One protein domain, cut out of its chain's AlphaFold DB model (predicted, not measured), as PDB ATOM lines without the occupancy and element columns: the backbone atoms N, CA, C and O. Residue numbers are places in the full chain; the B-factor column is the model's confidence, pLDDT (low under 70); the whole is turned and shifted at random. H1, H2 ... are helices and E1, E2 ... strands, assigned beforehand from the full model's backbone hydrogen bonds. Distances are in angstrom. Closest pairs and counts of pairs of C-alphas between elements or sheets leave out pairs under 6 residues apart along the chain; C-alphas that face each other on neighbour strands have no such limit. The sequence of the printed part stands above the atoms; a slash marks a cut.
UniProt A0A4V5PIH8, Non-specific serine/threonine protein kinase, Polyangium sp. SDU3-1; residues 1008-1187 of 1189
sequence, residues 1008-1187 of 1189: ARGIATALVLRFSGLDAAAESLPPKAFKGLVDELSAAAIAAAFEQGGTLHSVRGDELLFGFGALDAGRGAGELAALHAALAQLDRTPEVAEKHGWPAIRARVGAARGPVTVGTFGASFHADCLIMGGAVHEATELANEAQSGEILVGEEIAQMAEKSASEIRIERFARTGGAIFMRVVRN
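Overview. This is residues 1008 to 1187 of the 1189 residues of the protein "Non-specific serine/threonine protein kinase" of Polyangium sp. SDU3-1 (UniProt A0A4V5PIH8). A strongly twisted sheet of seven strands has helices over both faces, making three layers: H2, H3 and H5 on one face, H4 on the other. The sheet curls round H3, the hairpin of E6 and E7 makes one edge, and residues 1122 to 1127 stick out as a loop. The printed part has 180 residues with five named helices and seven named strands, in the order E1 H1 H2 E2 E3 H3 E4 H4 E5 H5 E6 E7; the class is mixed, helices and strands. The sheet, order E2 E3 E1 E4 E5 E7 E6, is mixed. The whole is compact, with a radius of gyration of the C-alphas of 16.4 A and spans of 48 by 46 by 33 A.

Along the chain. E1, residues 1008 to 1020, begins at C-alpha (44.936, 41.124, 40.425), bends by 61 degrees at residue 1011 and measures 36.2 A. H1 is residues 1022 to 1028; H2, 1031 to 1051, measures 30.3 A. E2 is residues 1055 to 1060 and E3 1063 to 1070. H3, residues 1077 to 1099, measures 33.2 A, with a kink of 28 degrees near residue 1092. E4, residues 1106 to 1118, measures 32.7 A and bends by 82 degrees at residue 1115. H4 is residues 1133 to 1145, E5 1151 to 1153, H5 1155 to 1164, E6 1168 to 1174. E7, residues 1180 to 1186, ends at C-alpha (22.606, 18.396, 56.079).

Arrangement. E1 is antiparallel to E4, with N 1014 and O 1112 2.8 A apart, and to E3, with N 1066 and O 1015 2.8 A apart. E2 and E3 form a hairpin, N 1057 to O 1065 2.8 A. E4 and E5 are parallel, N 1152 to O 1109 2.9 A. E7 is antiparallel to E5, N 1153 to O 1182 2.9 A, and to E6, N 1171 to O 1183 2.9 A. E1, H1 H2, E2; E3, H3, E4; and E5, H5, E6 are split strand-helix-strand units, another strand between their two, with right-handed crossovers; the unit E4, H4, E5, its strands neighbours, is left-handed. H2 and H3 touch at Ala 1049 and Ala 1085, C-alphas 5.1 A apart, at a shallow tilt of 29 degrees. H4's height over the sheet is 6.3 A, over E1 and E4. H1 is not on the sheet. In H1 and H2 every O i to N i+4 pair is within hydrogen-bond range; H3 has 17 of 19, H4 8 of 9, H5 5 of 6.

Size, cuts and confidence. The C-alphas of Pro 1030 and Gly 1074, the two farthest apart, are 49.7 A apart. The printed part has no cut. The link E4 to H4 is long. The mean pLDDT of the printed part is 73.1; 61 residues are under 70, among them 1115 to 1134.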
ATOM      1  N   ALA A1008      44.659  42.243  39.528       50.50
ATOM      2  CA  ALA A1008      44.936  41.124  40.425       50.50
ATOM      3  C   ALA A1008      44.119  39.899  39.982       50.50
ATOM      4  O   ALA A1008      42.901  39.990  39.807       50.50
ATOM      5  N   ARG A1009      44.780  38.757  39.770       53.94
ATOM      6  CA  ARG A1009      44.133  37.483  39.421       53.94
ATOM      7  C   ARG A1009      44.093  36.577  40.649       53.94
ATOM      8  O   ARG A1009      45.118  36.405  41.297       53.94
ATOM      9  N   GLY A1010      42.935  35.996  40.936       63.53
ATOM     10  CA  GLY A1010      42.717  35.082  42.059       63.53
ATOM     11  C   GLY A1010      41.675  34.012  41.731       63.53
ATOM     12  O   GLY A1010      41.232  33.896  40.588       63.53
ATOM     13  N   ILE A1011      41.280  33.232  42.734       67.38
ATOM     14  CA  ILE A1011      40.177  32.267  42.641       67.38
ATOM     15  C   ILE A1011      39.082  32.722  43.607       67.38
ATOM     16  O   ILE A1011      39.380  33.129  44.730       67.38
ATOM     17  N   ALA A1012      37.824  32.662  43.174       74.81
ATOM     18  CA  ALA A1012      36.688  32.924  44.045       74.81
ATOM     19  C   ALA A1012      35.547  31.934  43.801       74.81
ATOM     20  O   ALA A1012      35.451  31.282  42.757       74.81
ATOM     21  N   THR A1013      34.666  31.863  44.785       81.81
ATOM     22  CA  THR A1013      33.413  31.125  44.754       81.81
ATOM     23  C   THR A1013      32.269  32.101  44.526       81.81
ATOM     24  O   THR A1013      32.073  33.026  45.314       81.81
ATOM     25  N   ALA A1014      31.514  31.895  43.452       82.88
ATOM     26  CA  ALA A1014      30.263  32.590  43.193       82.88
ATOM     27  C   ALA A1014      29.109  31.827  43.848       82.88
ATOM     28  O   ALA A1014      29.026  30.606  43.722       82.88
ATOM     29  N   LEU A1015      28.212  32.549  44.515       87.38
ATOM     30  CA  LEU A1015      26.989  32.020  45.109       87.38
ATOM     31  C   LEU A1015      25.797  32.816  44.584       87.38
ATOM     32  O   LEU A1015      25.721  34.029  44.771       87.38
ATOM     33  N   VAL A1016      24.875  32.126  43.927       87.75
ATOM     34  CA  VAL A1016      23.642  32.686  43.374       87.75
ATOM     35  C   VAL A1016      22.472  32.179  44.198       87.75
ATOM     36  O   VAL A1016      22.298  30.973  44.364       87.75
ATOM     37  N   LEU A1017      21.662  33.104  44.701       88.81
ATOM     38  CA  LEU A1017      20.475  32.811  45.489       88.81
ATOM     39  C   LEU A1017      19.232  33.340  44.779       88.81
ATOM     40  O   LEU A1017      19.195  34.500  44.372       88.81
ATOM     41  N   ARG A1018      18.214  32.487  44.652       89.25
ATOM     42  CA  ARG A1018      16.901  32.831  44.099       89.25
ATOM     43  C   ARG A1018      15.778  32.401  45.025       89.25
ATOM     44  O   ARG A1018      15.895  31.385  45.702       89.25
ATOM     45  N   PHE A1019      14.659  33.112  45.000       87.19
ATOM     46  CA  PHE A1019      13.480  32.759  45.795       87.19
ATOM     47  C   PHE A1019      12.382  32.154  44.911       87.19
ATOM     48  O   PHE A1019      11.998  32.727  43.897       87.19
ATOM     49  N   SER A1020      11.856  30.990  45.286       84.44
ATOM     50  CA  SER A1020      10.669  30.401  44.659       84.44
ATOM     51  C   SER A1020       9.394  30.836  45.386       84.44
ATOM     52  O   SER A1020       9.399  31.062  46.594       84.44
ATOM     53  N   GLY A1021       8.286  30.968  44.648       79.12
ATOM     54  CA  GLY A1021       6.979  31.344  45.207       79.12
ATOM     55  C   GLY A1021       6.737  32.851  45.369       79.12
ATOM     56  O   GLY A1021       5.665  33.233  45.836       79.12
ATOM     57  N   LEU A1022       7.683  33.706  44.952       82.31
ATOM     58  CA  LEU A1022       7.504  35.164  44.961       82.31
ATOM     59  C   LEU A1022       6.387  35.635  44.020       82.31
ATOM     60  O   LEU A1022       5.694  36.586  44.364       82.31
ATOM     61  N   ASP A1023       6.160  34.962  42.889       82.75
ATOM     62  CA  ASP A1023       5.123  35.353  41.920       82.75
ATOM     63  C   ASP A1023       3.710  35.260  42.519       82.75
ATOM     64  O   ASP A1023       2.923  36.200  42.430       82.75
ATOM     65  N   ALA A1024       3.417  34.170  43.238       82.00
ATOM     66  CA  ALA A1024       2.138  33.993  43.927       82.00
ATOM     67  C   ALA A1024       1.924  35.048  45.032       82.00
ATOM     68  O   ALA A1024       0.803  35.528  45.237       82.00
ATOM     69  N   ALA A1025       3.005  35.442  45.716       81.38
ATOM     70  CA  ALA A1025       2.979  36.519  46.698       81.38
ATOM     71  C   ALA A1025       2.788  37.894  46.030       81.38
ATOM     72  O   ALA A1025       2.052  38.723  46.563       81.38
ATOM     73  N   ALA A1026       3.386  38.132  44.859       83.19
ATOM     74  CA  ALA A1026       3.246  39.369  44.091       83.19
ATOM     75  C   ALA A1026       1.814  39.585  43.577       83.19
ATOM     76  O   ALA A1026       1.325  40.714  43.584       83.19
ATOM     77  N   GLU A1027       1.133  38.511  43.169       84.88
ATOM     78  CA  GLU A1027      -0.261  38.558  42.705       84.88
ATOM     79  C   GLU A1027      -1.265  38.806  43.840       84.88
ATOM     80  O   GLU A1027      -2.341  39.364  43.615       84.88
ATOM     81  N   SER A1028      -0.914  38.414  45.065       81.69
ATOM     82  CA  SER A1028      -1.843  38.385  46.198       81.69
ATOM     83  C   SER A1028      -1.599  39.486  47.239       81.69
ATOM     84  O   SER A1028      -2.518  39.844  47.978       81.69
ATOM     85  N   LEU A1029      -0.382  40.034  47.332       81.69
ATOM     86  CA  LEU A1029      -0.034  41.097  48.279       81.69
ATOM     87  C   LEU A1029      -0.176  42.498  47.662       81.69
ATOM     88  O   LEU A1029       0.194  42.727  46.511       81.69
ATOM     89  N   PRO A1030      -0.590  43.506  48.453       84.00
ATOM     90  CA  PRO A1030      -0.456  44.903  48.057       84.00
ATOM     91  C   PRO A1030       1.014  45.250  47.748       84.00
ATOM     92  O   PRO A1030       1.896  44.821  48.500       84.00
ATOM     93  N   PRO A1031       1.311  46.124  46.761       81.06
ATOM     94  CA  PRO A1031       2.685  46.428  46.336       81.06
ATOM     95  C   PRO A1031       3.632  46.847  47.469       81.06
ATOM     96  O   PRO A1031       4.820  46.539  47.450       81.06
ATOM     97  N   LYS A1032       3.107  47.532  48.492       80.62
ATOM     98  CA  LYS A1032       3.881  47.963  49.666       80.62
ATOM     99  C   LYS A1032       4.265  46.797  50.587       80.62
ATOM    100  O   LYS A1032       5.357  46.815  51.144       80.62
ATOM    101  N   ALA A1033       3.379  45.815  50.750       80.06
ATOM    102  CA  ALA A1033       3.631  44.626  51.563       80.06
ATOM    103  C   ALA A1033       4.562  43.652  50.830       80.06
ATOM    104  O   ALA A1033       5.524  43.174  51.422       80.06
ATOM    105  N   PHE A1034       4.346  43.458  49.524       82.75
ATOM    106  CA  PHE A1034       5.245  42.671  48.678       82.75
ATOM    107  C   PHE A1034       6.670  43.236  48.682       82.75
ATOM    108  O   PHE A1034       7.633  42.506  48.896       82.75
ATOM    109  N   LYS A1035       6.808  44.562  48.544       81.94
ATOM    110  CA  LYS A1035       8.110  45.226  48.649       81.94
ATOM    111  C   LYS A1035       8.770  44.996  50.015       81.94
ATOM    112  O   LYS A1035       9.951  44.687  50.058       81.94
ATOM    113  N   GLY A1036       8.020  45.104  51.115       84.62
ATOM    114  CA  GLY A1036       8.549  44.863  52.463       84.62
ATOM    115  C   GLY A1036       9.065  43.434  52.674       84.62
ATOM    116  O   GLY A1036      10.111  43.254  53.288       84.62
ATOM    117  N   LEU A1037       8.368  42.439  52.119       84.44
ATOM    118  CA  LEU A1037       8.797  41.038  52.114       84.44
ATOM    119  C   LEU A1037      10.110  40.846  51.334       84.44
ATOM    120  O   LEU A1037      11.044  40.237  51.850       84.44
ATOM    121  N   VAL A1038      10.206  41.393  50.117       83.75
ATOM    122  CA  VAL A1038      11.419  41.293  49.281       83.75
ATOM    123  C   VAL A1038      12.607  42.022  49.917       83.75
ATOM    124  O   VAL A1038      13.720  41.495  49.910       83.75
ATOM    125  N   ASP A1039      12.378  43.202  50.502       83.75
ATOM    126  CA  ASP A1039      13.412  43.984  51.185       83.75
ATOM    127  C   ASP A1039      13.968  43.217  52.405       83.75
ATOM    128  O   ASP A1039      15.183  43.178  52.607       83.75
ATOM    129  N   GLU A1040      13.110  42.558  53.195       86.19
ATOM    130  CA  GLU A1040      13.530  41.793  54.379       86.19
ATOM    131  C   GLU A1040      14.232  40.473  54.018       86.19
ATOM    132  O   GLU A1040      15.261  40.148  54.615       86.19
ATOM    133  N   LEU A1041      13.750  39.756  52.993       82.88
ATOM    134  CA  LEU A1041      14.428  38.572  52.445       82.88
ATOM    135  C   LEU A1041      15.824  38.919  51.908       82.88
ATOM    136  O   LEU A1041      16.802  38.232  52.203       82.88
ATOM    137  N   SER A1042      15.939  40.028  51.173       81.69
ATOM    138  CA  SER A1042      17.221  40.499  50.636       81.69
ATOM    139  C   SER A1042      18.176  40.935  51.748       81.69
ATOM    140  O   SER A1042      19.362  40.609  51.707       81.69
ATOM    141  N   ALA A1043      17.677  41.631  52.773       82.25
ATOM    142  CA  ALA A1043      18.482  42.041  53.921       82.25
ATOM    143  C   ALA A1043      19.016  40.837  54.714       82.25
ATOM    144  O   ALA A1043      20.192  40.823  55.088       82.25
ATOM    145  N   ALA A1044      18.189  39.806  54.924       81.56
ATOM    146  CA  ALA A1044      18.601  38.569  55.583       81.56
ATOM    147  C   ALA A1044      19.690  37.825  54.789       81.56
ATOM    148  O   ALA A1044      20.636  37.310  55.393       81.56
ATOM    149  N   ALA A1045      19.585  37.817  53.454       78.62
ATOM    150  CA  ALA A1045      20.580  37.254  52.540       78.62
ATOM    151  C   ALA A1045      21.921  37.976  52.589       78.62
ATOM    152  O   ALA A1045      22.967  37.344  52.744       78.62
ATOM    153  N   ILE A1046      21.888  39.305  52.541       78.31
ATOM    154  CA  ILE A1046      23.092  40.133  52.611       78.31
ATOM    155  C   ILE A1046      23.798  39.957  53.959       78.31
ATOM    156  O   ILE A1046      25.016  39.799  53.992       78.31
ATOM    157  N   ALA A1047      23.045  39.929  55.063       79.25
ATOM    158  CA  ALA A1047      23.613  39.771  56.398       79.25
ATOM    159  C   ALA A1047      24.359  38.436  56.567       79.25
ATOM    160  O   ALA A1047      25.495  38.432  57.034       79.25
ATOM    161  N   ALA A1048      23.765  37.314  56.144       77.19
ATOM    162  CA  ALA A1048      24.413  36.006  56.280       77.19
ATOM    163  C   ALA A1048      25.651  35.859  55.385       77.19
ATOM    164  O   ALA A1048      26.636  35.252  55.797       77.19
ATOM    165  N   ALA A1049      25.623  36.425  54.174       73.75
ATOM    166  CA  ALA A1049      26.796  36.435  53.307       73.75
ATOM    167  C   ALA A1049      27.935  37.267  53.922       73.75
ATOM    168  O   ALA A1049      29.077  36.817  53.932       73.75
ATOM    169  N   PHE A1050      27.629  38.437  54.493       73.50
ATOM    170  CA  PHE A1050      28.621  39.304  55.141       73.50
ATOM    171  C   PHE A1050      29.215  38.692  56.413       73.50
ATOM    172  O   PHE A1050      30.414  38.829  56.640       73.50
ATOM    173  N   GLU A1051      28.415  37.984  57.220       77.56
ATOM    174  CA  GLU A1051      28.897  37.252  58.405       77.56
ATOM    175  C   GLU A1051      29.974  36.215  58.049       77.56
ATOM    176  O   GLU A1051      30.894  35.990  58.832       77.56
ATOM    177  N   GLN A1052      29.893  35.625  56.854       77.75
ATOM    178  CA  GLN A1052      30.859  34.647  56.345       77.75
ATOM    179  C   GLN A1052      31.966  35.283  55.482       77.75
ATOM    180  O   GLN A1052      32.742  34.574  54.850       77.75
ATOM    181  N   GLY A1053      32.061  36.617  55.431       66.88
ATOM    182  CA  GLY A1053      33.086  37.321  54.651       66.88
ATOM    183  C   GLY A1053      32.823  37.383  53.140       66.88
ATOM    184  O   GLY A1053      33.745  37.645  52.373       66.88
ATOM    185  N   GLY A1054      31.586  37.148  52.698       67.12
ATOM    186  CA  GLY A1054      31.168  37.298  51.304       67.12
ATOM    187  C   GLY A1054      30.854  38.741  50.916       67.12
ATOM    188  O   GLY A1054      30.488  39.568  51.750       67.12
ATOM    189  N   THR A1055      30.939  39.043  49.621       67.56
ATOM    190  CA  THR A1055      30.604  40.356  49.053       67.56
ATOM    191  C   THR A1055      29.408  40.263  48.111       67.56
ATOM    192  O   THR A1055      29.354  39.378  47.261       67.56
ATOM    193  N   LEU A1056      28.443  41.181  48.235       69.94
ATOM    194  CA  LEU A1056      27.315  41.291  47.305       69.94
ATOM    195  C   LEU A1056      27.790  41.946  46.000       69.94
ATOM    196  O   LEU A1056      28.291  43.068  46.029       69.94
ATOM    197  N   HIS A1057      27.596  41.272  44.866       66.81
ATOM    198  CA  HIS A1057      28.013  41.765  43.547       66.81
ATOM    199  C   HIS A1057      26.863  42.309  42.704       66.81
ATOM    200  O   HIS A1057      27.046  43.281  41.977       66.81
ATOM    201  N   SER A1058      25.686  41.679  42.744       67.81
ATOM    202  CA  SER A1058      24.552  42.088  41.911       67.81
ATOM    203  C   SER A1058      23.221  41.665  42.524       67.81
ATOM    204  O   SER A1058      23.125  40.617  43.159       67.81
ATOM    205  N   VAL A1059      22.188  42.471  42.265       69.38
ATOM    206  CA  VAL A1059      20.781  42.198  42.587       69.38
ATOM    207  C   VAL A1059      19.979  42.311  41.288       69.38
ATOM    208  O   VAL A1059      19.976  43.371  40.660       69.38
ATOM    209  N   ARG A1060      19.332  41.228  40.846       64.69
ATOM    210  CA  ARG A1060      18.536  41.176  39.607       64.69
ATOM    211  C   ARG A1060      17.193  40.498  39.865       64.69
ATOM    212  O   ARG A1060      17.081  39.285  39.762       64.69
ATOM    213  N   GLY A1061      16.159  41.288  40.149       66.19
ATOM    214  CA  GLY A1061      14.820  40.747  40.399       66.19
ATOM    215  C   GLY A1061      14.795  39.877  41.658       66.19
ATOM    216  O   GLY A1061      15.017  40.395  42.748       66.19
ATOM    217  N   ASP A1062      14.532  38.580  41.494       68.69
ATOM    218  CA  ASP A1062      14.555  37.551  42.541       68.69
ATOM    219  C   ASP A1062      15.947  36.928  42.767       68.69
ATOM    220  O   ASP A1062      16.081  36.050  43.617       68.69
ATOM    221  N   GLU A1063      16.970  37.364  42.022       77.00
ATOM    222  CA  GLU A1063      18.334  36.833  42.068       77.00
ATOM    223  C   GLU A1063      19.308  37.747  42.829       77.00
ATOM    224  O   GLU A1063      19.434  38.944  42.546       77.00
ATOM    225  N   LEU A1064      20.070  37.149  43.747       80.75
ATOM    226  CA  LEU A1064      21.173  37.766  44.481       80.75
ATOM    227  C   LEU A1064      22.477  37.026  44.170       80.75
ATOM    228  O   LEU A1064      22.534  35.802  44.284       80.75
ATOM    229  N   LEU A1065      23.527  37.765  43.805       80.88
ATOM    230  CA  LEU A1065      24.853  37.216  43.512       80.88
ATOM    231  C   LEU A1065      25.877  37.664  44.557       80.88
ATOM    232  O   LEU A1065      26.114  38.864  44.726       80.88
ATOM    233  N   PHE A1066      26.547  36.693  45.171       79.44
ATOM    234  CA  PHE A1066      27.618  36.879  46.143       79.44
ATOM    235  C   PHE A1066      28.929  36.247  45.665       79.44
ATOM    236  O   PHE A1066      28.927  35.299  44.880       79.44
ATOM    237  N   GLY A1067      30.052  36.780  46.140       76.00
ATOM    238  CA  GLY A1067      31.396  36.298  45.843       76.00
ATOM    239  C   GLY A1067      32.207  36.123  47.118       76.00
ATOM    240  O   GLY A1067      32.105  36.935  48.035       76.00
ATOM    241  N   PHE A1068      32.997  35.055  47.167       75.56
ATOM    242  CA  PHE A1068      33.843  34.685  48.300       75.56
ATOM    243  C   PHE A1068      35.240  34.357  47.760       75.56
ATOM    244  O   PHE A1068      35.382  33.401  47.000       75.56
ATOM    245  N   GLY A1069      36.261  35.162  48.068       64.75
ATOM    246  CA  GLY A1069      37.585  35.059  47.439       64.75
ATOM    247  C   GLY A1069      38.753  35.000  48.424       64.75
ATOM    248  O   GLY A1069      38.664  35.500  49.541       64.75
ATOM    249  N   ALA A1070      39.869  34.414  47.977       55.50
ATOM    250  CA  ALA A1070      41.175  34.466  48.635       55.50
ATOM    251  C   ALA A1070      42.271  34.711  47.578       55.50
ATOM    252  O   ALA A1070      42.181  34.200  46.459       55.50
ATOM    253  N   LEU A1071      43.301  35.504  47.906       46.72
ATOM    254  CA  LEU A1071      44.429  35.761  46.989       46.72
ATOM    255  C   LEU A1071      45.325  34.537  46.798       46.72
ATOM    256  O   LEU A1071      45.981  34.414  45.767       46.72
ATOM    257  N   ASP A1072      45.342  33.637  47.780       49.78
ATOM    258  CA  ASP A1072      46.211  32.472  47.776       49.78
ATOM    259  C   ASP A1072      45.422  31.222  47.366       49.78
ATOM    260  O   ASP A1072      44.446  30.836  48.014       49.78
ATOM    261  N   ALA A1073      45.846  30.565  46.284       45.50
ATOM    262  CA  ALA A1073      45.159  29.427  45.655       45.50
ATOM    263  C   ALA A1073      45.110  28.146  46.527       45.50
ATOM    264  O   ALA A1073      44.679  27.093  46.056       45.50
ATOM    265  N   GLY A1074      45.576  28.217  47.780       47.09
ATOM    266  CA  GLY A1074      45.882  27.070  48.633       47.09
ATOM    267  C   GLY A1074      44.943  26.798  49.812       47.09
ATOM    268  O   GLY A1074      45.192  25.831  50.529       47.09
ATOM    269  N   ARG A1075      43.891  27.592  50.068       52.44
ATOM    270  CA  ARG A1075      42.983  27.338  51.208       52.44
ATOM    271  C   ARG A1075      41.510  27.424  50.813       52.44
ATOM    272  O   ARG A1075      41.052  28.478  50.396       52.44
ATOM    273  N   GLY A1076      40.770  26.334  51.030       57.38
ATOM    274  CA  GLY A1076      39.332  26.191  50.750       57.38
ATOM    275  C   GLY A1076      38.383  26.998  51.653       57.38
ATOM    276  O   GLY A1076      37.311  26.517  52.015       57.38
ATOM    277  N   ALA A1077      38.809  28.177  52.115       63.97
ATOM    278  CA  ALA A1077      38.074  28.991  53.081       63.97
ATOM    279  C   ALA A1077      36.879  29.723  52.444       63.97
ATOM    280  O   ALA A1077      35.839  29.854  53.087       63.97
ATOM    281  N   GLY A1078      37.001  30.156  51.183       69.62
ATOM    282  CA  GLY A1078      35.925  30.847  50.461       69.62
ATOM    283  C   GLY A1078      34.760  29.919  50.107       69.62
ATOM    284  O   GLY A1078      33.599  30.309  50.192       69.62
ATOM    285  N   GLU A1079      35.060  28.662  49.790       77.25
ATOM    286  CA  GLU A1079      34.083  27.635  49.436       77.25
ATOM    287  C   GLU A1079      33.247  27.214  50.653       77.25
ATOM    288  O   GLU A1079      32.025  27.095  50.557       77.25
ATOM    289  N   LEU A1080      33.886  27.039  51.817       76.56
ATOM    290  CA  LEU A1080      33.192  26.743  53.076       76.56
ATOM    291  C   LEU A1080      32.351  27.929  53.559       76.56
ATOM    292  O   LEU A1080      31.209  27.738  53.974       76.56
ATOM    293  N   ALA A1081      32.877  29.150  53.453       77.38
ATOM    294  CA  ALA A1081      32.141  30.371  53.768       77.38
ATOM    295  C   ALA A1081      30.880  30.529  52.902       77.38
ATOM    296  O   ALA A1081      29.801  30.821  53.422       77.38
ATOM    297  N   ALA A1082      30.991  30.260  51.596       81.19
ATOM    298  CA  ALA A1082      29.853  30.267  50.682       81.19
ATOM    299  C   ALA A1082      28.796  29.222  51.084       81.19
ATOM    300  O   ALA A1082      27.605  29.528  51.127       81.19
ATOM    301  N   LEU A1083      29.212  28.005  51.445       82.88
ATOM    302  CA  LEU A1083      28.298  26.950  51.896       82.88
ATOM    303  C   LEU A1083      27.596  27.289  53.218       82.88
ATOM    304  O   LEU A1083      26.391  27.073  53.338       82.88
ATOM    305  N   HIS A1084      28.303  27.860  54.193       83.25
ATOM    306  CA  HIS A1084      27.685  28.309  55.444       83.25
ATOM    307  C   HIS A1084      26.685  29.445  55.216       83.25
ATOM    308  O   HIS A1084      25.599  29.429  55.798       83.25
ATOM    309  N   ALA A1085      27.002  30.391  54.328       83.56
ATOM    310  CA  ALA A1085      26.066  31.439  53.938       83.56
ATOM    311  C   ALA A1085      24.818  30.845  53.261       83.56
ATOM    312  O   ALA A1085      23.702  31.239  53.594       83.56
ATOM    313  N   ALA A1086      24.984  29.858  52.373       84.88
ATOM    314  CA  ALA A1086      23.875  29.151  51.728       84.88
ATOM    315  C   ALA A1086      22.964  28.438  52.742       84.88
ATOM    316  O   ALA A1086      21.742  28.570  52.681       84.88
ATOM    317  N   LEU A1087      23.553  27.716  53.700       85.31
ATOM    318  CA  LEU A1087      22.814  27.000  54.742       85.31
ATOM    319  C   LEU A1087      22.040  27.954  55.658       85.31
ATOM    320  O   LEU A1087      20.864  27.726  55.923       85.31
ATOM    321  N   ALA A1088      22.659  29.063  56.073       83.56
ATOM    322  CA  ALA A1088      21.983  30.084  56.871       83.56
ATOM    323  C   ALA A1088      20.777  30.698  56.136       83.56
ATOM    324  O   ALA A1088      19.794  31.092  56.766       83.56
ATOM    325  N   GLN A1089      20.822  30.769  54.802       84.50
ATOM    326  CA  GLN A1089      19.702  31.266  54.004       84.50
ATOM    327  C   GLN A1089      18.553  30.280  53.867       84.50
ATOM    328  O   GLN A1089      17.396  30.709  53.857       84.50
ATOM    329  N   LEU A1090      18.838  28.981  53.810       81.94
ATOM    330  CA  LEU A1090      17.794  27.961  53.867       81.94
ATOM    331  C   LEU A1090      17.005  28.020  55.181       81.94
ATOM    332  O   LEU A1090      15.793  27.822  55.145       81.94
ATOM    333  N   ASP A1091      17.664  28.351  56.297       82.31
ATOM    334  CA  ASP A1091      17.020  28.463  57.613       82.31
ATOM    335  C   ASP A1091      16.216  29.766  57.766       82.31
ATOM    336  O   ASP A1091      15.069  29.745  58.206       82.31
ATOM    337  N   ARG A1092      16.783  30.911  57.358       84.00
ATOM    338  CA  ARG A1092      16.149  32.233  57.551       84.00
ATOM    339  C   ARG A1092      15.016  32.528  56.562       84.00
ATOM    340  O   ARG A1092      14.107  33.291  56.884       84.00
ATOM    341  N   THR A1093      15.046  31.955  55.355       86.00
ATOM    342  CA  THR A1093      14.037  32.249  54.316       86.00
ATOM    343  C   THR A1093      12.615  31.849  54.740       86.00
ATOM    344  O   THR A1093      11.718  32.685  54.619       86.00
ATOM    345  N   PRO A1094      12.365  30.632  55.272       84.38
ATOM    346  CA  PRO A1094      11.053  30.249  55.792       84.38
ATOM    347  C   PRO A1094      10.571  31.129  56.950       84.38
ATOM    348  O   PRO A1094       9.396  31.481  56.971       84.38
ATOM    349  N   GLU A1095      11.459  31.530  57.868       86.94
ATOM    350  CA  GLU A1095      11.111  32.375  59.023       86.94
ATOM    351  C   GLU A1095      10.613  33.761  58.588       86.94
ATOM    352  O   GLU A1095       9.561  34.235  59.030       86.94
ATOM    353  N   VAL A1096      11.344  34.408  57.673       87.69
ATOM    354  CA  VAL A1096      10.945  35.705  57.105       87.69
ATOM    355  C   VAL A1096       9.654  35.552  56.302       87.69
ATOM    356  O   VAL A1096       8.748  36.376  56.409       87.69
ATOM    357  N   ALA A1097       9.528  34.478  55.528       86.25
ATOM    358  CA  ALA A1097       8.336  34.220  54.737       86.25
ATOM    359  C   ALA A1097       7.085  33.982  55.606       86.25
ATOM    360  O   ALA A1097       6.012  34.508  55.298       86.25
ATOM    361  N   GLU A1098       7.211  33.253  56.717       88.19
ATOM    362  CA  GLU A1098       6.134  33.012  57.683       88.19
ATOM    363  C   GLU A1098       5.699  34.302  58.383       88.19
ATOM    364  O   GLU A1098       4.500  34.580  58.469       88.19
ATOM    365  N   LYS A1099       6.655  35.154  58.780       88.75
ATOM    366  CA  LYS A1099       6.382  36.478  59.364       88.75
ATOM    367  C   LYS A1099       5.488  37.349  58.472       88.75
ATOM    368  O   LYS A1099       4.674  38.120  58.980       88.75
ATOM    369  N   HIS A1100       5.627  37.227  57.153       86.88
ATOM    370  CA  HIS A1100       4.826  37.961  56.166       86.88
ATOM    371  C   HIS A1100       3.597  37.185  55.660       86.88
ATOM    372  O   HIS A1100       2.878  37.687  54.798       86.88
ATOM    373  N   GLY A1101       3.318  35.992  56.197       83.19
ATOM    374  CA  GLY A1101       2.136  35.188  55.865       83.19
ATOM    375  C   GLY A1101       2.252  34.335  54.594       83.19
ATOM    376  O   GLY A1101       1.230  33.895  54.074       83.19
ATOM    377  N   TRP A1102       3.469  34.084  54.096       84.25
ATOM    378  CA  TRP A1102       3.743  33.334  52.859       84.25
ATOM    379  C   TRP A1102       4.730  32.177  53.070       84.25
ATOM    380  O   TRP A1102       5.765  32.120  52.408       84.25
ATOM    381  N   PRO A1103       4.415  31.185  53.924       81.31
ATOM    382  CA  PRO A1103       5.349  30.121  54.305       81.31
ATOM    383  C   PRO A1103       5.735  29.176  53.155       81.31
ATOM    384  O   PRO A1103       6.511  28.253  53.375       81.31
ATOM    385  N   ALA A1104       5.202  29.365  51.945       81.12
ATOM    386  CA  ALA A1104       5.558  28.607  50.747       81.12
ATOM    387  C   ALA A1104       6.848  29.103  50.065       81.12
ATOM    388  O   ALA A1104       7.392  28.388  49.225       81.12
ATOM    389  N   ILE A1105       7.350  30.295  50.416       86.94
ATOM    390  CA  ILE A1105       8.572  30.841  49.813       86.94
ATOM    391  C   ILE A1105       9.785  30.039  50.290       86.94
ATOM    392  O   ILE A1105       9.952  29.764  51.483       86.94
ATOM    393  N   ARG A1106      10.638  29.636  49.348       88.06
ATOM    394  CA  ARG A1106      11.872  28.883  49.614       88.06
ATOM    395  C   ARG A1106      13.029  29.476  48.821       88.06
ATOM    396  O   ARG A1106      12.821  30.049  47.757       88.06
ATOM    397  N   ALA A1107      14.245  29.323  49.331       87.88
ATOM    398  CA  ALA A1107      15.454  29.681  48.599       87.88
ATOM    399  C   ALA A1107      15.905  28.517  47.701       87.88
ATOM    400  O   ALA A1107      15.718  27.349  48.038       87.88
ATOM    401  N   ARG A1108      16.501  28.854  46.562       90.00
ATOM    402  CA  ARG A1108      17.211  27.968  45.639       90.00
ATOM    403  C   ARG A1108      18.617  28.522  45.491       90.00
ATOM    404  O   ARG A1108      18.761  29.706  45.178       90.00
ATOM    405  N   VAL A1109      19.631  27.704  45.750       90.56
ATOM    406  CA  VAL A1109      21.013  28.190  45.811       90.56
ATOM    407  C   VAL A1109      21.906  27.385  44.881       90.56
ATOM    408  O   VAL A1109      21.900  26.156  44.909       90.56
ATOM    409  N   GLY A1110      22.695  28.094  44.081       89.38
ATOM    410  CA  GLY A1110      23.753  27.529  43.255       89.38
ATOM    411  C   GLY A1110      25.099  28.123  43.642       89.38
ATOM    412  O   GLY A1110      25.201  29.339  43.803       89.38
ATOM    413  N   ALA A1111      26.137  27.298  43.788       88.44
ATOM    414  CA  ALA A1111      27.494  27.793  44.019       88.44
ATOM    415  C   ALA A1111      28.526  27.107  43.122       88.44
ATOM    416  O   ALA A1111      28.532  25.883  42.978       88.44
ATOM    417  N   ALA A1112      29.428  27.898  42.544       85.19
ATOM    418  CA  ALA A1112      30.488  27.411  41.667       85.19
ATOM    419  C   ALA A1112      31.787  28.194  41.870       85.19
ATOM    420  O   ALA A1112      31.791  29.352  42.293       85.19
ATOM    421  N   ARG A1113      32.909  27.535  41.596       83.12
ATOM    422  CA  ARG A1113      34.259  28.059  41.808       83.12
ATOM    423  C   ARG A1113      34.884  28.416  40.470       83.12
ATOM    424  O   ARG A1113      34.714  27.693  39.496       83.12
ATOM    425  N   GLY A1114      35.635  29.511  40.413       74.81
ATOM    426  CA  GLY A1114      36.363  29.839  39.194       74.81
ATOM    427  C   GLY A1114      37.341  31.001  39.315       74.81
ATOM    428  O   GLY A1114      37.449  31.645  40.363       74.81
ATOM    429  N   PRO A1115      38.097  31.255  38.235       68.50
ATOM    430  CA  PRO A1115      39.091  32.310  38.199       68.50
ATOM    431  C   PRO A1115      38.432  33.686  38.217       68.50
ATOM    432  O   PRO A1115      37.397  33.923  37.588       68.50
ATOM    433  N   VAL A1116      39.095  34.604  38.908       64.50
ATOM    434  CA  VAL A1116      38.651  35.973  39.112       64.50
ATOM    435  C   VAL A1116      39.735  36.951  38.724       64.50
ATOM    436  O   VAL A1116      40.906  36.766  39.045       64.50
ATOM    437  N   THR A1117      39.329  38.024  38.051       57.22
ATOM    438  CA  THR A1117      40.191  39.176  37.788       57.22
ATOM    439  C   THR A1117      39.587  40.421  38.428       57.22
ATOM    440  O   THR A1117      38.413  40.719  38.205       57.22
ATOM    441  N   VAL A1118      40.392  41.142  39.210       51.38
ATOM    442  CA  VAL A1118      40.026  42.407  39.859       51.38
ATOM    443  C   VAL A1118      40.757  43.542  39.159       51.38
ATOM    444  O   VAL A1118      41.984  43.626  39.214       51.38
ATOM    445  N   GLY A1119      40.012  44.410  38.479       46.69
ATOM    446  CA  GLY A1119      40.566  45.562  37.773       46.69
ATOM    447  C   GLY A1119      39.491  46.550  37.325       46.69
ATOM    448  O   GLY A1119      38.326  46.193  37.174       46.69
ATOM    449  N   THR A1120      39.892  47.801  37.100       37.72
ATOM    450  CA  THR A1120      39.041  48.843  36.515       37.72
ATOM    451  C   THR A1120      39.010  48.688  34.995       37.72
ATOM    452  O   THR A1120      40.021  48.928  34.335       37.72
ATOM    453  N   PHE A1121      37.860  48.312  34.432       35.81
ATOM    454  CA  PHE A1121      37.611  48.355  32.988       35.81
ATOM    455  C   PHE A1121      36.696  49.545  32.649       35.81
ATOM    456  O   PHE A1121      35.792  49.875  33.408       35.81
ATOM    457  N   GLY A1122      37.000  50.208  31.529       28.44
ATOM    458  CA  GLY A1122      36.516  51.523  31.084       28.44
ATOM    459  C   GLY A1122      35.074  51.966  31.394       28.44
ATOM    460  O   GLY A1122      34.114  51.217  31.266       28.44
ATOM    461  N   ALA A1123      34.974  53.264  31.705       31.64
ATOM    462  CA  ALA A1123      33.871  54.218  31.531       31.64
ATOM    463  C   ALA A1123      32.441  53.676  31.310       31.64
ATOM    464  O   ALA A1123      31.853  53.824  30.241       31.64
ATOM    465  N   SER A1124      31.816  53.141  32.355       25.14
ATOM    466  CA  SER A1124      30.399  53.395  32.663       25.14
ATOM    467  C   SER A1124      30.097  52.928  34.088       25.14
ATOM    468  O   SER A1124      30.627  51.925  34.549       25.14
ATOM    469  N   PHE A1125      29.292  53.716  34.803       31.52
ATOM    470  CA  PHE A1125      28.906  53.548  36.208       31.52
ATOM    471  C   PHE A1125      28.528  52.098  36.581       31.52
ATOM    472  O   PHE A1125      27.389  51.695  36.387       31.52
ATOM    473  N   HIS A1126      29.475  51.354  37.155       27.83
ATOM    474  CA  HIS A1126      29.305  50.404  38.260       27.83
ATOM    475  C   HIS A1126      30.700  50.166  38.860       27.83
ATOM    476  O   HIS A1126      31.590  49.640  38.197       27.83
ATOM    477  N   ALA A1127      30.913  50.661  40.077       32.19
ATOM    478  CA  ALA A1127      32.189  50.599  40.778       32.19
ATOM    479  C   ALA A1127      32.636  49.144  41.029       32.19
ATOM    480  O   ALA A1127      31.827  48.303  41.414       32.19
ATOM    481  N   ASP A1128      33.931  48.895  40.810       38.50
ATOM    482  CA  ASP A1128      34.732  47.785  41.344       38.50
ATOM    483  C   ASP A1128      34.230  46.355  41.066       38.50
ATOM    484  O   ASP A1128      33.907  45.575  41.963       38.50
ATOM    485  N   CYS A1129      34.207  45.972  39.786       40.41
ATOM    486  CA  CYS A1129      33.790  44.635  39.368       40.41
ATOM    487  C   CYS A1129      34.890  43.570  39.533       40.41
ATOM    488  O   CYS A1129      35.903  43.548  38.832       40.41
ATOM    489  N   LEU A1130      34.598  42.611  40.407       47.19
ATOM    490  CA  LEU A1130      35.159  41.264  40.432       47.19
ATOM    491  C   LEU A1130      34.627  40.492  39.199       47.19
ATOM    492  O   LEU A1130      33.444  40.152  39.154       47.19
ATOM    493  N   ILE A1131      35.440  40.232  38.166       51.41
ATOM    494  CA  ILE A1131      34.971  39.476  36.985       51.41
ATOM    495  C   ILE A1131      35.060  37.975  37.285       51.41
ATOM    496  O   ILE A1131      36.127  37.378  37.162       51.41
ATOM    497  N   MET A1132      33.926  37.374  37.654       56.47
ATOM    498  CA  MET A1132      33.755  35.938  37.933       56.47
ATOM    499  C   MET A1132      33.087  35.195  36.756       56.47
ATOM    500  O   MET A1132      32.119  34.466  36.943       56.47
ATOM    501  N   GLY A1133      33.539  35.432  35.519       58.41
ATOM    502  CA  GLY A1133      32.785  35.087  34.298       58.41
ATOM    503  C   GLY A1133      32.263  33.641  34.219       58.41
ATOM    504  O   GLY A1133      31.065  33.437  34.052       58.41
ATOM    505  N   GLY A1134      33.138  32.640  34.366       67.56
ATOM    506  CA  GLY A1134      32.736  31.225  34.302       67.56
ATOM    507  C   GLY A1134      31.968  30.749  35.540       67.56
ATOM    508  O   GLY A1134      30.936  30.099  35.411       67.56
ATOM    509  N   ALA A1135      32.426  31.145  36.731       74.81
ATOM    510  CA  ALA A1135      31.833  30.726  38.002       74.81
ATOM    511  C   ALA A1135      30.408  31.258  38.194       74.81
ATOM    512  O   ALA A1135      29.548  30.554  38.709       74.81
ATOM    513  N   VAL A1136      30.126  32.491  37.765       78.44
ATOM    514  CA  VAL A1136      28.773  33.063  37.859       78.44
ATOM    515  C   VAL A1136      27.816  32.325  36.940       78.44
ATOM    516  O   VAL A1136      26.710  32.008  37.359       78.44
ATOM    517  N   HIS A1137      28.239  32.019  35.710       79.12
ATOM    518  CA  HIS A1137      27.395  31.292  34.769       79.12
ATOM    519  C   HIS A1137      27.011  29.910  35.312       79.12
ATOM    520  O   HIS A1137      25.827  29.585  35.358       79.12
ATOM    521  N   GLU A1138      27.990  29.151  35.805       82.12
ATOM    522  CA  GLU A1138      27.759  27.833  36.401       82.12
ATOM    523  C   GLU A1138      26.902  27.919  37.678       82.12
ATOM    524  O   GLU A1138      25.936  27.173  37.822       82.12
ATOM    525  N   ALA A1139      27.169  28.878  38.574       83.38
ATOM    526  CA  ALA A1139      26.361  29.087  39.779       83.38
ATOM    527  C   ALA A1139      24.900  29.451  39.449       83.38
ATOM    528  O   ALA A1139      23.980  28.972  40.112       83.38
ATOM    529  N   THR A1140      24.664  30.257  38.409       83.81
ATOM    530  CA  THR A1140      23.310  30.580  37.940       83.81
ATOM    531  C   THR A1140      22.606  29.353  37.357       83.81
ATOM    532  O   THR A1140      21.418  29.163  37.618       83.81
ATOM    533  N   GLU A1141      23.298  28.504  36.590       83.38
ATOM    534  CA  GLU A1141      22.715  27.249  36.093       83.38
ATOM    535  C   GLU A1141      22.332  26.308  37.242       83.38
ATOM    536  O   GLU A1141      21.211  25.797  37.265       83.38
ATOM    537  N   LEU A1142      23.206  26.162  38.239       85.94
ATOM    538  CA  LEU A1142      22.944  25.366  39.440       85.94
ATOM    539  C   LEU A1142      21.733  25.894  40.227       85.94
ATOM    540  O   LEU A1142      20.874  25.113  40.629       85.94
ATOM    541  N   ALA A1143      21.604  27.214  40.393       85.94
ATOM    542  CA  ALA A1143      20.461  27.816  41.085       85.94
ATOM    543  C   ALA A1143      19.129  27.628  40.330       85.94
ATOM    544  O   ALA A1143      18.065  27.591  40.951       85.94
ATOM    545  N   ASN A1144      19.167  27.518  38.996       85.12
ATOM    546  CA  ASN A1144      17.980  27.258  38.178       85.12
ATOM    547  C   ASN A1144      17.509  25.801  38.273       85.12
ATOM    548  O   ASN A1144      16.301  25.562  38.254       85.12
ATOM    549  N   GLU A1145      18.445  24.856  38.365       83.62
ATOM    550  CA  GLU A1145      18.162  23.416  38.469       83.62
ATOM    551  C   GLU A1145      17.796  22.982  39.900       83.62
ATOM    552  O   GLU A1145      17.124  21.967  40.080       83.62
ATOM    553  N   ALA A1146      18.193  23.755  40.915       83.50
ATOM    554  CA  ALA A1146      17.867  23.488  42.312       83.50
ATOM    555  C   ALA A1146      16.348  23.531  42.572       83.50
ATOM    556  O   ALA A1146      15.644  24.476  42.195       83.50
ATOM    557  N   GLN A1147      15.834  22.525  43.276       83.88
ATOM    558  CA  GLN A1147      14.477  22.515  43.811       83.88
ATOM    559  C   GLN A1147      14.332  23.511  44.971       83.88
ATOM    560  O   GLN A1147      15.297  23.985  45.568       83.88
ATOM    561  N   SER A1148      13.087  23.853  45.307       81.00
ATOM    562  CA  SER A1148      12.769  24.729  46.439       81.00
ATOM    563  C   SER A1148      13.354  24.187  47.749       81.00
ATOM    564  O   SER A1148      12.894  23.163  48.246       81.00
ATOM    565  N   GLY A1149      14.312  24.905  48.338       81.31
ATOM    566  CA  GLY A1149      15.010  24.493  49.558       81.31
ATOM    567  C   GLY A1149      16.290  23.685  49.318       81.31
ATOM    568  O   GLY A1149      16.798  23.077  50.255       81.31
ATOM    569  N   GLU A1150      16.807  23.654  48.088       85.44
ATOM    570  CA  GLU A1150      17.994  22.886  47.710       85.44
ATOM    571  C   GLU A1150      19.217  23.785  47.458       85.44
ATOM    572  O   GLU A1150      19.102  24.916  46.971       85.44
ATOM    573  N   ILE A1151      20.402  23.248  47.777       88.81
ATOM    574  CA  ILE A1151      21.705  23.813  47.415       88.81
ATOM    575  C   ILE A1151      22.388  22.849  46.440       88.81
ATOM    576  O   ILE A1151      22.685  21.702  46.796       88.81
ATOM    577  N   LEU A1152      22.679  23.335  45.235       88.75
ATOM    578  CA  LEU A1152      23.483  22.627  44.242       88.75
ATOM    579  C   LEU A1152      24.850  23.293  44.092       88.75
ATOM    580  O   LEU A1152      24.959  24.519  44.011       88.75
ATOM    581  N   VAL A1153      25.905  22.481  44.040       88.56
ATOM    582  CA  VAL A1153      27.282  22.963  43.895       88.56
ATOM    583  C   VAL A1153      28.043  22.234  42.796       88.56
ATOM    584  O   VAL A1153      27.761  21.074  42.479       88.56
ATOM    585  N   GLY A1154      29.036  22.923  42.234       83.62
ATOM    586  CA  GLY A1154      30.005  22.335  41.309       83.62
ATOM    587  C   GLY A1154      30.905  21.285  41.979       83.62
ATOM    588  O   GLY A1154      31.068  21.254  43.204       83.62
ATOM    589  N   GLU A1155      31.520  20.427  41.164       77.88
ATOM    590  CA  GLU A1155      32.311  19.276  41.627       77.88
ATOM    591  C   GLU A1155      33.496  19.678  42.527       77.88
ATOM    592  O   GLU A1155      33.764  19.018  43.531       77.88
ATOM    593  N   GLU A1156      34.170  20.793  42.224       75.56
ATOM    594  CA  GLU A1156      35.318  21.268  43.010       75.56
ATOM    595  C   GLU A1156      34.936  21.679  44.440       75.56
ATOM    596  O   GLU A1156      35.648  21.361  45.394       75.56
ATOM    597  N   ILE A1157      33.793  22.355  44.605       80.06
ATOM    598  CA  ILE A1157      33.288  22.769  45.923       80.06
ATOM    599  C   ILE A1157      32.892  21.533  46.730       80.06
ATOM    600  O   ILE A1157      33.221  21.427  47.913       80.06
ATOM    601  N   ALA A1158      32.242  20.566  46.081       76.12
ATOM    602  CA  ALA A1158      31.827  19.321  46.706       76.12
ATOM    603  C   ALA A1158      33.008  18.505  47.252       76.12
ATOM    604  O   ALA A1158      33.015  18.133  48.424       76.12
ATOM    605  N   GLN A1159      34.050  18.286  46.445       73.88
ATOM    606  CA  GLN A1159      35.236  17.533  46.877       73.88
ATOM    607  C   GLN A1159      35.946  18.172  48.084       73.88
ATOM    608  O   GLN A1159      36.617  17.479  48.856       73.88
ATOM    609  N   MET A1160      35.829  19.493  48.245       71.25
ATOM    610  CA  MET A1160      36.470  20.236  49.328       71.25
ATOM    611  C   MET A1160      35.614  20.281  50.599       71.25
ATOM    612  O   MET A1160      36.146  20.159  51.708       71.25
ATOM    613  N   ALA A1161      34.294  20.369  50.444       68.50
ATOM    614  CA  ALA A1161      33.333  20.282  51.537       68.50
ATOM    615  C   ALA A1161      33.297  18.881  52.173       68.50
ATOM    616  O   ALA A1161      33.301  18.777  53.397       68.50
ATOM    617  N   GLU A1162      33.389  17.813  51.369       67.31
ATOM    618  CA  GLU A1162      33.432  16.418  51.848       67.31
ATOM    619  C   GLU A1162      34.642  16.138  52.760       67.31
ATOM    620  O   GLU A1162      34.595  15.272  53.631       67.31
ATOM    621  N   LYS A1163      35.729  16.906  52.600       62.09
ATOM    622  CA  LYS A1163      36.943  16.801  53.426       62.09
ATOM    623  C   LYS A1163      36.913  17.652  54.696       62.09
ATOM    624  O   LYS A1163      37.741  17.421  55.574       62.09
ATOM    625  N   SER A1164      36.021  18.641  54.778       59.44
ATOM    626  CA  SER A1164      36.162  19.751  55.734       59.44
ATOM    627  C   SER A1164      34.964  19.955  56.667       59.44
ATOM    628  O   SER A1164      35.127  20.623  57.684       59.44
ATOM    629  N   ALA A1165      33.785  19.394  56.372       60.00
ATOM    630  CA  ALA A1165      32.571  19.623  57.159       60.00
ATOM    631  C   ALA A1165      31.982  18.315  57.719       60.00
ATOM    632  O   ALA A1165      31.575  17.434  56.970       60.00
ATOM    633  N   SER A1166      31.869  18.205  59.049       59.19
ATOM    634  CA  SER A1166      31.162  17.104  59.731       59.19
ATOM    635  C   SER A1166      29.629  17.201  59.632       59.19
ATOM    636  O   SER A1166      28.926  16.227  59.894       59.19
ATOM    637  N   GLU A1167      29.106  18.367  59.247       61.38
ATOM    638  CA  GLU A1167      27.676  18.727  59.284       61.38
ATOM    639  C   GLU A1167      26.946  18.529  57.943       61.38
ATOM    640  O   GLU A1167      25.725  18.681  57.862       61.38
ATOM    641  N   ILE A1168      27.673  18.191  56.874       71.00
ATOM    642  CA  ILE A1168      27.165  18.195  55.498       71.00
ATOM    643  C   ILE A1168      27.499  16.865  54.814       71.00
ATOM    644  O   ILE A1168      28.637  16.403  54.844       71.00
ATOM    645  N   ARG A1169      26.513  16.274  54.140       74.94
ATOM    646  CA  ARG A1169      26.653  15.132  53.238       74.94
ATOM    647  C   ARG A1169      26.425  15.579  51.800       74.94
ATOM    648  O   ARG A1169      25.511  16.347  51.516       74.94
ATOM    649  N   ILE A1170      27.236  15.063  50.884       78.56
ATOM    650  CA  ILE A1170      27.096  15.343  49.456       78.56
ATOM    651  C   ILE A1170      26.515  14.131  48.742       78.56
ATOM    652  O   ILE A1170      26.994  13.006  48.890       78.56
ATOM    653  N   GLU A1171      25.482  14.369  47.944       80.19
ATOM    654  CA  GLU A1171      24.869  13.359  47.093       80.19
ATOM    655  C   GLU A1171      25.130  13.695  45.625       80.19
ATOM    656  O   GLU A1171      24.941  14.831  45.185       80.19
ATOM    657  N   ARG A1172      25.564  12.700  44.843       73.12
ATOM    658  CA  ARG A1172      25.725  12.863  43.394       73.12
ATOM    659  C   ARG A1172      24.359  13.050  42.747       73.12
ATOM    660  O   ARG A1172      23.509  12.165  42.836       73.12
ATOM    661  N   PHE A1173      24.187  14.165  42.047       67.06
ATOM    662  CA  PHE A1173      22.968  14.528  41.342       67.06
ATOM    663  C   PHE A1173      23.261  14.634  39.838       67.06
ATOM    664  O   PHE A1173      24.022  15.487  39.385       67.06
ATOM    665  N   ALA A1174      22.704  13.723  39.039       57.47
ATOM    666  CA  ALA A1174      22.942  13.677  37.596       57.47
ATOM    667  C   ALA A1174      21.818  14.386  36.827       57.47
ATOM    668  O   ALA A1174      20.643  14.090  37.043       57.47
ATOM    669  N   ARG A1175      22.176  15.276  35.889       59.00
ATOM    670  CA  ARG A1175      21.221  15.946  34.988       59.00
ATOM    671  C   ARG A1175      20.912  15.089  33.753       59.00
ATOM    672  O   ARG A1175      21.750  14.327  33.266       59.00
ATOM    673  N   THR A1176      19.755  15.320  33.140       50.16
ATOM    674  CA  THR A1176      19.504  15.047  31.717       50.16
ATOM    675  C   THR A1176      20.443  15.903  30.854       50.16
ATOM    676  O   THR A1176      20.282  17.115  30.774       50.16
ATOM    677  N   GLY A1177      21.449  15.285  30.224       51.91
ATOM    678  CA  GLY A1177      22.434  15.978  29.374       51.91
ATOM    679  C   GLY A1177      23.906  15.685  29.692       51.91
ATOM    680  O   GLY A1177      24.775  16.164  28.974       51.91
ATOM    681  N   GLY A1178      24.202  14.880  30.720       52.22
ATOM    682  CA  GLY A1178      25.548  14.340  30.974       52.22
ATOM    683  C   GLY A1178      26.437  15.139  31.938       52.22
ATOM    684  O   GLY A1178      27.517  14.660  32.266       52.22
ATOM    685  N   ALA A1179      25.993  16.300  32.434       56.28
ATOM    686  CA  ALA A1179      26.679  17.027  33.507       56.28
ATOM    687  C   ALA A1179      26.327  16.434  34.887       56.28
ATOM    688  O   ALA A1179      25.152  16.177  35.179       56.28
ATOM    689  N   ILE A1180      27.345  16.197  35.721       63.94
ATOM    690  CA  ILE A1180      27.208  15.685  37.091       63.94
ATOM    691  C   ILE A1180      27.358  16.869  38.047       63.94
ATOM    692  O   ILE A1180      28.402  17.515  38.061       63.94
ATOM    693  N   PHE A1181      26.335  17.125  38.856       77.19
ATOM    694  CA  PHE A1181      26.354  18.134  39.910       77.19
ATOM    695  C   PHE A1181      26.225  17.470  41.278       77.19
ATOM    696  O   PHE A1181      25.958  16.270  41.395       77.19
ATOM    697  N   MET A1182      26.449  18.242  42.332       82.69
ATOM    698  CA  MET A1182      26.477  17.724  43.691       82.69
ATOM    699  C   MET A1182      25.428  18.438  44.532       82.69
ATOM    700  O   MET A1182      25.405  19.667  44.604       82.69
ATOM    701  N   ARG A1183      24.550  17.657  45.161       84.06
ATOM    702  CA  ARG A1183      23.546  18.157  46.095       84.06
ATOM    703  C   ARG A1183      24.120  18.180  47.499       84.06
ATOM    704  O   ARG A1183      24.651  17.176  47.971       84.06
ATOM    705  N   VAL A1184      23.973  19.315  48.167       82.25
ATOM    706  CA  VAL A1184      24.380  19.508  49.559       82.25
ATOM    707  C   VAL A1184      23.192  19.181  50.462       82.25
ATOM    708  O   VAL A1184      22.144  19.818  50.372       82.25
ATOM    709  N   VAL A1185      23.350  18.184  51.331       74.31
ATOM    710  CA  VAL A1185      22.341  17.739  52.301       74.31
ATOM    711  C   VAL A1185      22.923  17.895  53.704       74.31
ATOM    712  O   VAL A1185      24.084  17.560  53.930       74.31
ATOM    713  N   ARG A1186      22.158  18.403  54.675       68.25
ATOM    714  CA  ARG A1186      22.606  18.396  56.079       68.25
ATOM    715  C   ARG A1186      22.636  16.964  56.612       68.25
ATOM    716  O   ARG A1186      21.718  16.191  56.349       68.25
ATOM    717  N   ASN A1187      23.657  16.626  57.395       65.25
ATOM    718  CA  ASN A1187      23.555  15.473  58.286       65.25
ATOM    719  C   ASN A1187      22.569  15.855  59.396       65.25
ATOM    720  O   ASN A1187      22.876  16.719  60.215       65.25
TER     721      ASN A1187